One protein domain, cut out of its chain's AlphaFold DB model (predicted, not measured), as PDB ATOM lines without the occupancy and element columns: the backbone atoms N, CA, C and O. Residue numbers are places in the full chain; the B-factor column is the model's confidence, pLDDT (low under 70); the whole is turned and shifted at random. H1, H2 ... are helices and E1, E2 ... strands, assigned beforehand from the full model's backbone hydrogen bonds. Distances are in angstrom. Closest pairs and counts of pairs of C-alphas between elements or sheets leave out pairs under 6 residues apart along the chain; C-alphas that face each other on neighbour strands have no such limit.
ATOM      1  N   SER A 416      62.981 108.395  64.921       77.69
ATOM      2  CA  SER A 416      63.959 107.347  65.217       77.69
ATOM      3  C   SER A 416      63.785 106.848  66.650       77.69
ATOM      4  O   SER A 416      63.870 107.620  67.606       77.69
ATOM      5  N   SER A 417      63.508 105.557  66.805       90.25
ATOM      6  CA  SER A 417      63.121 104.957  68.081       90.25
ATOM      7  C   SER A 417      64.250 104.095  68.630       90.25
ATOM      8  O   SER A 417      64.447 102.966  68.187       90.25
ATOM      9  N   THR A 418      64.994 104.635  69.592       91.75
ATOM     10  CA  THR A 418      66.144 103.963  70.210       91.75
ATOM     11  C   THR A 418      65.712 102.915  71.243       91.75
ATOM     12  O   THR A 418      65.016 103.241  72.203       91.75
ATOM     13  N   ALA A 419      66.172 101.672  71.093       91.62
ATOM     14  CA  ALA A 419      66.175 100.650  72.144       91.62
ATOM     15  C   ALA A 419      67.560 100.573  72.819       91.62
ATOM     16  O   ALA A 419      68.555 100.974  72.219       91.62
ATOM     17  N   ALA A 420      67.648 100.040  74.044       92.56
ATOM     18  CA  ALA A 420      68.915  99.903  74.770       92.56
ATOM     19  C   ALA A 420      69.178  98.470  75.267       92.56
ATOM     20  O   ALA A 420      68.327  97.835  75.898       92.56
ATOM     21  N   VAL A 421      70.396  97.982  75.033       92.94
ATOM     22  CA  VAL A 421      70.910  96.705  75.549       92.94
ATOM     23  C   VAL A 421      71.981  97.002  76.593       92.94
ATOM     24  O   VAL A 421      72.979  97.641  76.270       92.94
ATOM     25  N   CYS A 422      71.790  96.557  77.834       91.44
ATOM     26  CA  CYS A 422      72.735  96.764  78.934       91.44
ATOM     27  C   CYS A 422      73.586  95.509  79.175       91.44
ATOM     28  O   CYS A 422      73.144  94.392  78.916       91.44
ATOM     29  N   GLY A 423      74.802  95.684  79.700       87.25
ATOM     30  CA  GLY A 423      75.705  94.558  79.974       87.25
ATOM     31  C   GLY A 423      76.381  93.986  78.731       87.25
ATOM     32  O   GLY A 423      76.677  92.800  78.693       87.25
ATOM     33  N   VAL A 424      76.605  94.812  77.707       90.75
ATOM     34  CA  VAL A 424      77.350  94.396  76.514       90.75
ATOM     35  C   VAL A 424      78.783  94.011  76.926       90.75
ATOM     36  O   VAL A 424      79.475  94.855  77.504       90.75
ATOM     37  N   PRO A 425      79.270  92.790  76.631       86.50
ATOM     38  CA  PRO A 425      80.622  92.357  76.966       86.50
ATOM     39  C   PRO A 425      81.691  93.307  76.430       86.50
ATOM     40  O   PRO A 425      81.546  93.882  75.352       86.50
ATOM     41  N   ALA A 426      82.809  93.441  77.146       84.12
ATOM     42  CA  ALA A 426      83.926  94.283  76.713       84.12
ATOM     43  C   ALA A 426      84.545  93.824  75.376       84.12
ATOM     44  O   ALA A 426      85.015  94.658  74.609       84.12
ATOM     45  N   ALA A 427      84.500  92.519  75.085       88.19
ATOM     46  CA  ALA A 427      85.023  91.936  73.850       88.19
ATOM     47  C   ALA A 427      84.145  92.196  72.611       88.19
ATOM     48  O   ALA A 427      84.666  92.171  71.505       88.19
ATOM     49  N   ALA A 428      82.843  92.453  72.789       90.94
ATOM     50  CA  ALA A 428      81.906  92.530  71.673       90.94
ATOM     51  C   ALA A 428      82.178  93.743  70.765       90.94
ATOM     52  O   ALA A 428      82.375  94.862  71.262       90.94
ATOM     53  N   THR A 429      82.162  93.563  69.448       93.94
ATOM     54  CA  THR A 429      82.296  94.679  68.497       93.94
ATOM     55  C   THR A 429      80.940  95.323  68.191       93.94
ATOM     56  O   THR A 429      79.880  94.755  68.456       93.94
ATOM     57  N   GLU A 430      80.953  96.541  67.639       92.50
ATOM     58  CA  GLU A 430      79.722  97.185  67.151       92.50
ATOM     59  C   GLU A 430      79.112  96.369  65.997       92.50
ATOM     60  O   GLU A 430      77.906  96.131  65.978       92.50
ATOM     61  N   GLU A 431      79.969  95.822  65.132       94.44
ATOM     62  CA  GLU A 431      79.629  94.963  63.994       94.44
ATOM     63  C   GLU A 431      78.983  93.629  64.415       94.44
ATOM     64  O   GLU A 431      78.019  93.196  63.790       94.44
ATOM     65  N   GLU A 432      79.446  92.981  65.491       93.94
ATOM     66  CA  GLU A 432      78.852  91.740  66.026       93.94
ATOM     67  C   GLU A 432      77.448  91.970  66.599       93.94
ATOM     68  O   GLU A 432      76.531  91.162  66.409       93.94
ATOM     69  N   ILE A 433      77.267  93.090  67.301       94.19
ATOM     70  CA  ILE A 433      75.985  93.483  67.894       94.19
ATOM     71  C   ILE A 433      75.017  93.919  66.794       94.19
ATOM     72  O   ILE A 433      73.828  93.595  66.862       94.19
ATOM     73  N   GLU A 434      75.517  94.579  65.750       95.19
ATOM     74  CA  GLU A 434      74.749  94.905  64.557       95.19
ATOM     75  C   GLU A 434      74.358  93.652  63.777       95.19
ATOM     76  O   GLU A 434      73.169  93.460  63.533       95.19
ATOM     77  N   ALA A 435      75.290  92.749  63.473       94.75
ATOM     78  CA  ALA A 435      75.005  91.479  62.809       94.75
ATOM     79  C   ALA A 435      73.950  90.667  63.579       94.75
ATOM     80  O   ALA A 435      72.954  90.245  62.988       94.75
ATOM     81  N   THR A 436      74.100  90.540  64.903       94.75
ATOM     82  CA  THR A 436      73.125  89.858  65.774       94.75
ATOM     83  C   THR A 436      71.756  90.540  65.728       94.75
ATOM     84  O   THR A 436      70.729  89.883  65.543       94.75
ATOM     85  N   SER A 437      71.718  91.869  65.861       94.38
ATOM     86  CA  SER A 437      70.463  92.629  65.872       94.38
ATOM     87  C   SER A 437      69.755  92.551  64.518       94.38
ATOM     88  O   SER A 437      68.559  92.259  64.469       94.38
ATOM     89  N   ARG A 438      70.495  92.715  63.412       95.19
ATOM     90  CA  ARG A 438      70.012  92.524  62.035       95.19
ATOM     91  C   ARG A 438      69.468  91.106  61.837       95.19
ATOM     92  O   ARG A 438      68.362  90.961  61.321       95.19
ATOM     93  N   GLN A 439      70.183  90.074  62.292       94.69
ATOM     94  CA  GLN A 439      69.760  88.673  62.181       94.69
ATOM     95  C   GLN A 439      68.445  88.403  62.930       94.69
ATOM     96  O   GLN A 439      67.558  87.747  62.379       94.69
ATOM     97  N   ILE A 440      68.269  88.958  64.134       92.88
ATOM     98  CA  ILE A 440      67.013  88.865  64.899       92.88
ATOM     99  C   ILE A 440      65.865  89.567  64.157       92.88
ATOM    100  O   ILE A 440      64.789  88.981  64.017       92.88
ATOM    101  N   CYS A 441      66.094  90.773  63.623       94.25
ATOM    102  CA  CYS A 441      65.095  91.512  62.837       94.25
ATOM    103  C   CYS A 441      64.658  90.732  61.588       94.25
ATOM    104  O   CYS A 441      63.463  90.617  61.315       94.25
ATOM    105  N   ILE A 442      65.616  90.145  60.862       94.62
ATOM    106  CA  ILE A 442      65.374  89.334  59.660       94.62
ATOM    107  C   ILE A 442      64.592  88.063  60.016       94.62
ATOM    108  O   ILE A 442      63.528  87.814  59.445       94.62
ATOM    109  N   HIS A 443      65.068  87.282  60.992       92.44
ATOM    110  CA  HIS A 443      64.451  86.011  61.382       92.44
ATOM    111  C   HIS A 443      63.024  86.196  61.929       92.44
ATOM    112  O   HIS A 443      62.131  85.412  61.607       92.44
ATOM    113  N   LYS A 444      62.773  87.263  62.699       93.69
ATOM    114  CA  LYS A 444      61.441  87.608  63.232       93.69
ATOM    115  C   LYS A 444      60.633  88.558  62.319       93.69
ATOM    116  O   LYS A 444      59.561  89.013  62.719       93.69
ATOM    117  N   ARG A 445      61.112  88.831  61.095       92.88
ATOM    118  CA  ARG A 445      60.457  89.619  60.026       92.88
ATOM    119  C   ARG A 445      59.951  91.011  60.455       92.88
ATOM    120  O   ARG A 445      58.794  91.361  60.214       92.88
ATOM    121  N   PHE A 446      60.817  91.831  61.051       93.19
ATOM    122  CA  PHE A 446      60.552  93.259  61.296       93.19
ATOM    123  C   PHE A 446      61.711  94.159  60.844       93.19
ATOM    124  O   PHE A 446      62.759  93.670  60.429       93.19
ATOM    125  N   SER A 447      61.492  95.480  60.848       95.56
ATOM    126  CA  SER A 447      62.437  96.449  60.282       95.56
ATOM    127  C   SER A 447      63.821  96.345  60.914       95.56
ATOM    128  O   SER A 447      63.963  96.338  62.135       95.56
ATOM    129  N   ILE A 448      64.825  96.306  60.045       95.12
ATOM    130  CA  ILE A 448      66.245  96.379  60.378       95.12
ATOM    131  C   ILE A 448      66.522  97.736  61.069       95.12
ATOM    132  O   ILE A 448      65.893  98.723  60.678       95.12
ATOM    133  N   PRO A 449      67.400  97.815  62.091       95.44
ATOM    134  CA  PRO A 449      67.799  99.092  62.681       95.44
ATOM    135  C   PRO A 449      68.585  99.957  61.685       95.44
ATOM    136  O   PRO A 449      69.315  99.436  60.840       95.44
ATOM    137  N   ASP A 450      68.452 101.277  61.819       95.06
ATOM    138  CA  ASP A 450      69.124 102.268  60.969       95.06
ATOM    139  C   ASP A 450      70.583 102.488  61.402       95.06
ATOM    140  O   ASP A 450      71.450 102.738  60.566       95.06
ATOM    141  N   SER A 451      70.861 102.396  62.709       94.06
ATOM    142  CA  SER A 451      72.221 102.412  63.264       94.06
ATOM    143  C   SER A 451      72.282 101.786  64.662       94.06
ATOM    144  O   SER A 451      71.266 101.689  65.358       94.06
ATOM    145  N   ILE A 452      73.484 101.393  65.086       95.44
ATOM    146  CA  ILE A 452      73.805 101.032  66.472       95.44
ATOM    147  C   ILE A 452      74.931 101.943  66.956       95.44
ATOM    148  O   ILE A 452      75.754 102.387  66.160       95.44
ATOM    149  N   ARG A 453      74.939 102.270  68.251       95.00
ATOM    150  CA  ARG A 453      75.956 103.113  68.889       95.00
ATOM    151  C   ARG A 453      76.314 102.554  70.262       95.00
ATOM    152  O   ARG A 453      75.441 102.439  71.129       95.00
ATOM    153  N   LEU A 454      77.587 102.229  70.483       94.88
ATOM    154  CA  LEU A 454      78.076 101.762  71.783       94.88
ATOM    155  C   LEU A 454      78.521 102.916  72.689       94.88
ATOM    156  O   LEU A 454      79.334 103.755  72.306       94.88
ATOM    157  N   GLN A 455      78.034 102.926  73.931       94.06
ATOM    158  CA  GLN A 455      78.401 103.927  74.933       94.06
ATOM    159  C   GLN A 455      78.697 103.278  76.290       94.06
ATOM    160  O   GLN A 455      77.942 102.440  76.778       94.06
ATOM    161  N   GLN A 456      79.797 103.686  76.927       91.12
ATOM    162  CA  GLN A 456      80.061 103.386  78.336       91.12
ATOM    163  C   GLN A 456      79.319 104.391  79.223       91.12
ATOM    164  O   GLN A 456      79.398 105.603  79.009       91.12
ATOM    165  N   LEU A 457      78.584 103.882  80.211       90.81
ATOM    166  CA  LEU A 457      77.787 104.670  81.146       90.81
ATOM    167  C   LEU A 457      78.044 104.176  82.570       90.81
ATOM    168  O   LEU A 457      77.919 102.987  82.853       90.81
ATOM    169  N   SER A 458      78.367 105.084  83.494       88.25
ATOM    170  CA  SER A 458      78.401 104.736  84.919       88.25
ATOM    171  C   SER A 458      77.007 104.325  85.399       88.25
ATOM    172  O   SER A 458      76.003 104.801  84.863       88.25
ATOM    173  N   VAL A 459      76.920 103.498  86.445       82.62
ATOM    174  CA  VAL A 459      75.634 103.109  87.066       82.62
ATOM    175  C   VAL A 459      74.768 104.332  87.416       82.62
ATOM    176  O   VAL A 459      73.546 104.292  87.268       82.62
ATOM    177  N   SER A 460      75.388 105.442  87.822       80.31
ATOM    178  CA  SER A 460      74.716 106.718  88.105       80.31
ATOM    179  C   SER A 460      74.132 107.373  86.848       80.31
ATOM    180  O   SER A 460      72.959 107.749  86.850       80.31
ATOM    181  N   SER A 461      74.906 107.456  85.759       86.69
ATOM    182  CA  SER A 461      74.406 107.942  84.465       86.69
ATOM    183  C   SER A 461      73.291 107.042  83.933       86.69
ATOM    184  O   SER A 461      72.253 107.541  83.507       86.69
ATOM    185  N   LEU A 462      73.467 105.723  84.035       84.38
ATOM    186  CA  LEU A 462      72.491 104.718  83.628       84.38
ATOM    187  C   LEU A 462      71.159 104.910  84.371       84.38
ATOM    188  O   LEU A 462      70.122 105.069  83.737       84.38
ATOM    189  N   ARG A 463      71.191 105.011  85.709       83.19
ATOM    190  CA  ARG A 463      70.013 105.324  86.540       83.19
ATOM    191  C   ARG A 463      69.362 106.664  86.176       83.19
ATOM    192  O   ARG A 463      68.144 106.752  86.233       83.19
ATOM    193  N   SER A 464      70.134 107.680  85.779       81.31
ATOM    194  CA  SER A 464      69.594 108.991  85.370       81.31
ATOM    195  C   SER A 464      68.899 109.000  83.998       81.31
ATOM    196  O   SER A 464      68.145 109.926  83.707       81.31
ATOM    197  N   LEU A 465      69.129 107.976  83.167       80.50
ATOM    198  CA  LEU A 465      68.477 107.800  81.863       80.50
ATOM    199  C   LEU A 465      67.155 107.019  81.961       80.50
ATOM    200  O   LEU A 465      66.405 106.973  80.986       80.50
ATOM    201  N   PHE A 466      66.853 106.422  83.120       76.81
ATOM    202  CA  PHE A 466      65.580 105.754  83.383       76.81
ATOM    203  C   PHE A 466      64.633 106.658  84.189       76.81
ATOM    204  O   PHE A 466      65.059 107.292  85.156       76.81
ATOM    205  N   PRO A 467      63.330 106.707  83.846       66.56
ATOM    206  CA  PRO A 467      62.340 107.383  84.677       66.56
ATOM    207  C   PRO A 467      62.200 106.665  86.026       66.56
ATOM    208  O   PRO A 467      62.376 105.452  86.116       66.56
ATOM    209  N   SER A 468      61.814 107.396  87.075       52.91
ATOM    210  CA  SER A 468      61.780 106.901  88.465       52.91
ATOM    211  C   SER A 468      60.872 105.684  88.707       52.91
ATOM    212  O   SER A 468      61.012 105.013  89.725       52.91
ATOM    213  N   SER A 469      59.954 105.389  87.783       45.84
ATOM    214  CA  SER A 469      59.108 104.191  87.782       45.84
ATOM    215  C   SER A 469      59.834 102.917  87.330       45.84
ATOM    216  O   SER A 469      59.360 101.821  87.620       45.84
ATOM    217  N   PHE A 470      60.980 103.025  86.647       55.16
ATOM    218  CA  PHE A 470      61.736 101.884  86.132       55.16
ATOM    219  C   PHE A 470      62.938 101.549  87.025       55.16
ATOM    220  O   PHE A 470      64.100 101.772  86.684       55.16
ATOM    221  N   SER A 471      62.651 100.990  88.203       51.66
ATOM    222  CA  SER A 471      63.688 100.427  89.066       51.66
ATOM    223  C   SER A 471      64.240  99.139  88.445       51.66
ATOM    224  O   SER A 471      63.618  98.082  88.540       51.66
ATOM    225  N   ILE A 472      65.430  99.212  87.836       65.75
ATOM    226  CA  ILE A 472      66.252  98.011  87.632       65.75
ATOM    227  C   ILE A 472      66.528  97.441  89.030       65.75
ATOM    228  O   ILE A 472      67.095  98.167  89.856       65.75
ATOM    229  N   PRO A 473      66.160  96.179  89.327       69.44
ATOM    230  CA  PRO A 473      66.431  95.595  90.631       69.44
ATOM    231  C   PRO A 473      67.924  95.687  90.939       69.44
ATOM    232  O   PRO A 473      68.753  95.355  90.089       69.44
ATOM    233  N   ASN A 474      68.286  96.103  92.157       68.19
ATOM    234  CA  ASN A 474      69.698  96.191  92.545       68.19
ATOM    235  C   ASN A 474      70.422  94.843  92.389       68.19
ATOM    236  O   ASN A 474      71.617  94.841  92.138       68.19
ATOM    237  N   GLU A 475      69.705  93.718  92.446       67.88
ATOM    238  CA  GLU A 475      70.249  92.382  92.187       67.88
ATOM    239  C   GLU A 475      70.517  92.104  90.696       67.88
ATOM    240  O   GLU A 475      71.491  91.431  90.383       67.88
ATOM    241  N   THR A 476      69.751  92.687  89.769       67.94
ATOM    242  CA  THR A 476      70.058  92.649  88.325       67.94
ATOM    243  C   THR A 476      71.217  93.586  87.988       67.94
ATOM    244  O   THR A 476      72.108  93.214  87.231       67.94
ATOM    245  N   LEU A 477      71.263  94.777  88.600       72.38
ATOM    246  CA  LEU A 477      72.416  95.680  88.494       72.38
ATOM    247  C   LEU A 477      73.688  95.031  89.060       72.38
ATOM    248  O   LEU A 477      74.728  95.081  88.417       72.38
ATOM    249  N   LYS A 478      73.595  94.349  90.207       71.69
ATOM    250  CA  LYS A 478      74.667  93.507  90.756       71.69
ATOM    251  C   LYS A 478      75.058  92.391  89.794       71.69
ATOM    252  O   LYS A 478      76.239  92.247  89.547       71.69
ATOM    253  N   GLN A 517      85.242 102.120  87.992       52.41
ATOM    254  CA  GLN A 517      85.234 101.025  87.017       52.41
ATOM    255  C   GLN A 517      83.843 100.416  86.775       52.41
ATOM    256  O   GLN A 517      83.693  99.624  85.843       52.41
ATOM    257  N   GLN A 518      82.795 100.831  87.500       67.75
ATOM    258  CA  GLN A 518      81.404 100.409  87.250       67.75
ATOM    259  C   GLN A 518      80.777 101.136  86.040       67.75
ATOM    260  O   GLN A 518      79.697 101.735  86.116       67.75
ATOM    261  N   GLN A 519      81.471 101.096  84.900       80.06
ATOM    262  CA  GLN A 519      81.013 101.620  83.615       80.06
ATOM    263  C   GLN A 519      80.396 100.492  82.789       80.06
ATOM    264  O   GLN A 519      81.083  99.747  82.089       80.06
ATOM    265  N   ILE A 520      79.073 100.384  82.862       87.94
ATOM    266  CA  ILE A 520      78.299  99.425  82.079       87.94
ATOM    267  C   ILE A 520      78.317  99.882  80.618       87.94
ATOM    268  O   ILE A 520      77.982 101.024  80.294       87.94
ATOM    269  N   ARG A 521      78.705  98.977  79.718       90.69
ATOM    270  CA  ARG A 521      78.646  99.201  78.272       90.69
ATOM    271  C   ARG A 521      77.222  98.931  77.783       90.69
ATOM    272  O   ARG A 521      76.638  97.885  78.084       90.69
ATOM    273  N   VAL A 522      76.667  99.897  77.061       95.06
ATOM    274  CA  VAL A 522      75.291  99.896  76.560       95.06
ATOM    275  C   VAL A 522      75.309 100.060  75.045       95.06
ATOM    276  O   VAL A 522      75.992 100.948  74.534       95.06
ATOM    277  N   ALA A 523      74.553  99.225  74.332       95.44
ATOM    278  CA  ALA A 523      74.261  99.438  72.917       95.44
ATOM    279  C   ALA A 523      72.927 100.170  72.778       95.44
ATOM    280  O   ALA A 523      71.894  99.665  73.223       95.44
ATOM    281  N   PHE A 524      72.958 101.340  72.150       95.75
ATOM    282  CA  PHE A 524      71.773 102.049  71.684       95.75
ATOM    283  C   PHE A 524      71.500 101.638  70.237       95.75
ATOM    284  O   PHE A 524      72.395 101.711  69.400       95.75
ATOM    285  N   ILE A 525      70.287 101.165  69.959       96.25
ATOM    286  CA  ILE A 525      69.882 100.588  68.672       96.25
ATOM    287  C   ILE A 525      68.733 101.431  68.132       96.25
ATOM    288  O   ILE A 525      67.628 101.387  68.675       96.25
ATOM    289  N   ASP A 526      68.996 102.227  67.100       95.69
ATOM    290  CA  ASP A 526      68.027 103.157  66.524       95.69
ATOM    291  C   ASP A 526      67.209 102.472  65.422       95.69
ATOM    292  O   ASP A 526      67.765 101.963  64.450       95.69
ATOM    293  N   PHE A 527      65.882 102.463  65.569       95.75
ATOM    294  CA  PHE A 527      64.953 101.887  64.592       95.75
ATOM    295  C   PHE A 527      64.140 102.960  63.853       95.75
ATOM    296  O   PHE A 527      63.736 103.946  64.481       95.75
ATOM    297  N   PRO A 528      63.723 102.706  62.596       93.19
ATOM    298  CA  PRO A 528      62.928 103.657  61.810       93.19
ATOM    299  C   PRO A 528      61.474 103.804  62.295       93.19
ATOM    300  O   PRO A 528      60.705 104.580  61.731       93.19
ATOM    301  N   SER A 529      61.046 103.045  63.315       92.25
ATOM    302  CA  SER A 529      59.725 103.202  63.938       92.25
ATOM    303  C   SER A 529      59.647 102.642  65.364       92.25
ATOM    304  O   SER A 529      60.334 101.680  65.718       92.25
ATOM    305  N   VAL A 530      58.713 103.187  66.153       87.75
ATOM    306  CA  VAL A 530      58.392 102.729  67.519       87.75
ATOM    307  C   VAL A 530      57.935 101.265  67.532       87.75
ATOM    308  O   VAL A 530      58.255 100.522  68.460       87.75
ATOM    309  N   ASP A 531      57.208 100.825  66.501       90.50
ATOM    310  CA  ASP A 531      56.734  99.442  66.368       90.50
ATOM    311  C   ASP A 531      57.894  98.461  66.132       90.50
ATOM    312  O   ASP A 531      57.931  97.408  66.764       90.50
ATOM    313  N   ALA A 532      58.891  98.823  65.315       90.62
ATOM    314  CA  ALA A 532      60.095  98.009  65.129       90.62
ATOM    315  C   ALA A 532      60.914  97.884  66.428       90.62
ATOM    316  O   ALA A 532      61.216  96.767  66.847       90.62
ATOM    317  N   ALA A 533      61.166  98.995  67.133       91.88
ATOM    318  CA  ALA A 533      61.834  98.971  68.439       91.88
ATOM    319  C   ALA A 533      61.052  98.141  69.480       91.88
ATOM    320  O   ALA A 533      61.627  97.343  70.223       91.88
ATOM    321  N   THR A 534      59.719  98.263  69.501       87.88
ATOM    322  CA  THR A 534      58.845  97.492  70.403       87.88
ATOM    323  C   THR A 534      58.854  96.000  70.067       87.88
ATOM    324  O   THR A 534      58.860  95.167  70.975       87.88
ATOM    325  N   LYS A 535      58.876  95.641  68.777       92.06
ATOM    326  CA  LYS A 535      59.001  94.254  68.311       92.06
ATOM    327  C   LYS A 535      60.361  93.662  68.661       92.06
ATOM    328  O   LYS A 535      60.382  92.538  69.146       92.06
ATOM    329  N   PHE A 536      61.450  94.419  68.527       93.25
ATOM    330  CA  PHE A 536      62.781  94.000  68.969       93.25
ATOM    331  C   PHE A 536      62.825  93.725  70.479       93.25
ATOM    332  O   PHE A 536      63.164  92.620  70.896       93.25
ATOM    333  N   ILE A 537      62.357  94.671  71.301       89.88
ATOM    334  CA  ILE A 537      62.292  94.504  72.764       89.88
ATOM    335  C   ILE A 537      61.419  93.301  73.163       89.88
ATOM    336  O   ILE A 537      61.746  92.600  74.119       89.88
ATOM    337  N   LYS A 538      60.317  93.030  72.447       87.31
ATOM    338  CA  LYS A 538      59.479  91.838  72.680       87.31
ATOM    339  C   LYS A 538      60.134  90.542  72.193       87.31
ATOM    340  O   LYS A 538      59.989  89.529  72.866       87.31
ATOM    341  N   ALA A 539      60.848  90.565  71.070       86.56
ATOM    342  CA  ALA A 539      61.531  89.402  70.509       86.56
ATOM    343  C   ALA A 539      62.702  88.923  71.378       86.56
ATOM    344  O   ALA A 539      63.002  87.737  71.361       86.56
ATOM    345  N   CYS A 540      63.318  89.816  72.156       83.38
ATOM    346  CA  CYS A 540      64.387  89.488  73.103       83.38
ATOM    347  C   CYS A 540      63.900  89.398  74.569       83.38
ATOM    348  O   CYS A 540      64.693  89.537  75.500       83.38
ATOM    349  N   ARG A 541      62.593  89.203  74.817       78.19
ATOM    350  CA  ARG A 541      62.069  88.909  76.165       78.19
ATOM    351  C   ARG A 541      62.107  87.404  76.433       78.19
ATOM    352  O   ARG A 541      61.176  86.691  76.077       78.19
ATOM    353  N   GLY A 542      63.152  86.959  77.121       57.34
ATOM    354  CA  GLY A 542      63.355  85.565  77.536       57.34
ATOM    355  C   GLY A 542      64.708  85.042  77.068       57.34
ATOM    356  O   GLY A 542      65.446  84.459  77.856       57.34
ATOM    357  N   ASP A 543      65.068  85.372  75.830       55.72
ATOM    358  CA  ASP A 543      66.384  85.099  75.269       55.72
ATOM    359  C   ASP A 543      67.393  86.152  75.749       55.72
ATOM    360  O   ASP A 543      67.261  87.345  75.456       55.72
ATOM    361  N   VAL A 544      68.439  85.713  76.453       57.25
ATOM    362  CA  VAL A 544      69.673  86.503  76.554       57.25
ATOM    363  C   VAL A 544      70.229  86.602  75.135       57.25
ATOM    364  O   VAL A 544      70.390  85.576  74.473       57.25
ATOM    365  N   LEU A 545      70.511  87.816  74.650       64.19
ATOM    366  CA  LEU A 545      71.177  87.982  73.354       64.19
ATOM    367  C   LEU A 545      72.455  87.125  73.346       64.19
ATOM    368  O   LEU A 545      73.155  87.123  74.358       64.19
ATOM    369  N   PRO A 546      72.823  86.442  72.244       57.53
ATOM    370  CA  PRO A 546      74.013  85.581  72.222       57.53
ATOM    371  C   PRO A 546      75.310  86.348  72.550       57.53
ATOM    372  O   PRO A 546      76.296  85.755  72.972       57.53
ATOM    373  N   VAL A 547      75.268  87.681  72.451       54.47
ATOM    374  CA  VAL A 547      76.283  88.636  72.912       54.47
ATOM    375  C   VAL A 547      76.139  89.008  74.410       54.47
ATOM    376  O   VAL A 547      76.498  90.106  74.808       54.47
ATOM    377  N   GLY A 548      75.572  88.146  75.261       49.72
ATOM    378  CA  GLY A 548      75.651  88.222  76.733       49.72
ATOM    379  C   GLY A 548      74.950  89.386  77.458       49.72
ATOM    380  O   GLY A 548      75.251  89.614  78.626       49.72
ATOM    381  N   GLY A 549      74.043  90.128  76.810       65.62
ATOM    382  CA  GLY A 549      73.419  91.341  77.372       65.62
ATOM    383  C   GLY A 549      71.981  91.175  77.891       65.62
ATOM    384  O   GLY A 549      71.202  90.375  77.369       65.62
ATOM    385  N   VAL A 550      71.598  92.005  78.869       65.38
ATOM    386  CA  VAL A 550      70.218  92.154  79.373       65.38
ATOM    387  C   VAL A 550      69.576  93.384  78.728       65.38
ATOM    388  O   VAL A 550      70.040  94.512  78.916       65.38
ATOM    389  N   LEU A 551      68.481  93.207  77.982       60.81
ATOM    390  CA  LEU A 551      67.744  94.350  77.439       60.81
ATOM    391  C   LEU A 551      67.062  95.132  78.559       60.81
ATOM    392  O   LEU A 551      66.313  94.571  79.360       60.81
ATOM    393  N   CYS A 552      67.263  96.447  78.555       49.78
ATOM    394  CA  CYS A 552      66.583  97.351  79.467       49.78
ATOM    395  C   CYS A 552      65.745  98.329  78.631       49.78
ATOM    396  O   CYS A 552      66.316  99.076  77.835       49.78
ATOM    397  N   PRO A 553      64.402  98.321  78.741       49.16
ATOM    398  CA  PRO A 553      63.532  99.073  77.842       49.16
ATOM    399  C   PRO A 553      63.593 100.581  78.127       49.16
ATOM    400  O   PRO A 553      62.739 101.138  78.817       49.16
ATOM    401  N   VAL A 554      64.601 101.252  77.566       43.25
ATOM    402  CA  VAL A 554      64.656 102.716  77.466       43.25
ATOM    403  C   VAL A 554      63.519 103.167  76.552       43.25
ATOM    404  O   VAL A 554      63.607 103.095  75.330       43.25
ATOM    405  N   LEU A 555      62.421 103.614  77.156       42.31
ATOM    406  CA  LEU A 555      61.312 104.227  76.439       42.31
ATOM    407  C   LEU A 555      61.618 105.700  76.151       42.31
ATOM    408  O   LEU A 555      61.585 106.532  77.052       42.31
ATOM    409  N   LEU A 556      61.824 106.014  74.869       46.47
ATOM    410  CA  LEU A 556      61.405 107.283  74.253       46.47
ATOM    411  C   LEU A 556      61.879 108.582  74.952       46.47
ATOM    412  O   LEU A 556      61.167 109.589  74.979       46.47
ATOM    413  N   LEU A 557      63.126 108.590  75.442       43.81
ATOM    414  CA  LEU A 557      63.761 109.725  76.139       43.81
ATOM    415  C   LEU A 557      63.663 111.063  75.366       43.81
ATOM    416  O   LEU A 557      63.597 112.135  75.968       43.81
ATOM    417  N   GLN A 558      63.590 111.000  74.031       46.28
ATOM    418  CA  GLN A 558      63.458 112.158  73.144       46.28
ATOM    419  C   GLN A 558      62.143 112.943  73.336       46.28
ATOM    420  O   GLN A 558      62.141 114.162  73.172       46.28
ATOM    421  N   GLN A 559      61.036 112.292  73.726       43.03
ATOM    422  CA  GLN A 559      59.728 112.955  73.840       43.03
ATOM    423  C   GLN A 559      59.570 113.746  75.151       43.03
ATOM    424  O   GLN A 559      59.041 114.860  75.144       43.03
ATOM    425  N   GLN A 560      60.065 113.221  76.278       45.22
ATOM    426  CA  GLN A 560      59.923 113.896  77.575       45.22
ATOM    427  C   GLN A 560      60.828 115.136  77.692       45.22
ATOM    428  O   GLN A 560      60.424 116.144  78.278       45.22
TER     429      GLN A 560
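Overview. This is residues 416 to 478 and 517 to 560 of the 827 residues of an uncharacterized protein of Eimeria mitis (UniProt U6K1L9). You will find a strongly twisted sheet of four strands, with the long helix H1 and the shorter H4 packed over one face, about perpendicular to each other. The short H2 sits on the other face, near the end of E2 and the beginning of E3, while short H3 and H5 lie off the sheet. The printed part has 107 residues, with five named helices and four named strands along it as E1 H1 E2 H2 H3 E3 H4 E4 H5; the sheet's order is E2 E3 E1 E4, all antiparallel, and the class is mixed. It is compact, with a radius of gyration of the C-alphas of 13.2 A, and spans 35 by 33 by 23 A.

Along the chain. Find C-alpha 417 at (63.121, 104.957, 68.081); from there strand E1, residues 417 to 422, runs 16.7 A. Helix H1, 430 to 443, runs 19.8 A from C-alpha 430 at (79.722, 97.185, 67.151). Strand E2, 451 to 458, covers 22.6 A; helix H2 is 459 to 464, 8.6 A, and H3 is 474 to 478, 5.9 A. After the cut, strand E3, 519 to 527, spans 24.9 A, helix H4, 530 to 539, 14.0 A, and strand E4, 550 to 552, 6.3 A. Helix H5, 557 to 560, 5.8 A, ends at C-alpha 560 (59.923, 113.896, 77.575).

Arrangement. Look first at E2 and E3, antiparallel, where N 453 and O 524 are 2.8 A apart. Between E3 and E1, N 419 and O 525 are 2.8 A apart; between E1 and E4, N 550 and O 422 are 2.8 A apart. E1, H1, E2 and E3, H4, E4 are split strand-helix-strand units, each with another strand between its two and a right-handed crossover. H1 is over E2 and E3 at a height over the sheet of 9.1 A, with the closest C-alphas to E2 those of Glu 434 and Ile 452, 6.5 A. On the same face H4 is over E1 at 8.0 A, running along it at 2 degrees on the local plane. H1, with residues 440 to 441 alone, and H4 only just touch, only at their ends, with 3 pairs of C-alphas within 8 A; Cys 441 and Phe 536 are closest, 7.0 A. H2 is on the opposite face. In H1, H2, H3 and H4 every O i to N i+4 pair is within hydrogen-bond range; H5 is too short for one.

Size, cuts and confidence. The farthest C-alphas, those of Arg 445 and Gln 517, are 38.4 A apart. Residues 479 to 516 are not printed, and C-alphas 478 and 517 are 13.5 A apart across the cut. Of the links printed whole, none is long. The mean pLDDT of the printed part is 80.2; residues 467 to 476, 517 to 518 and 542 to 560 are under 70.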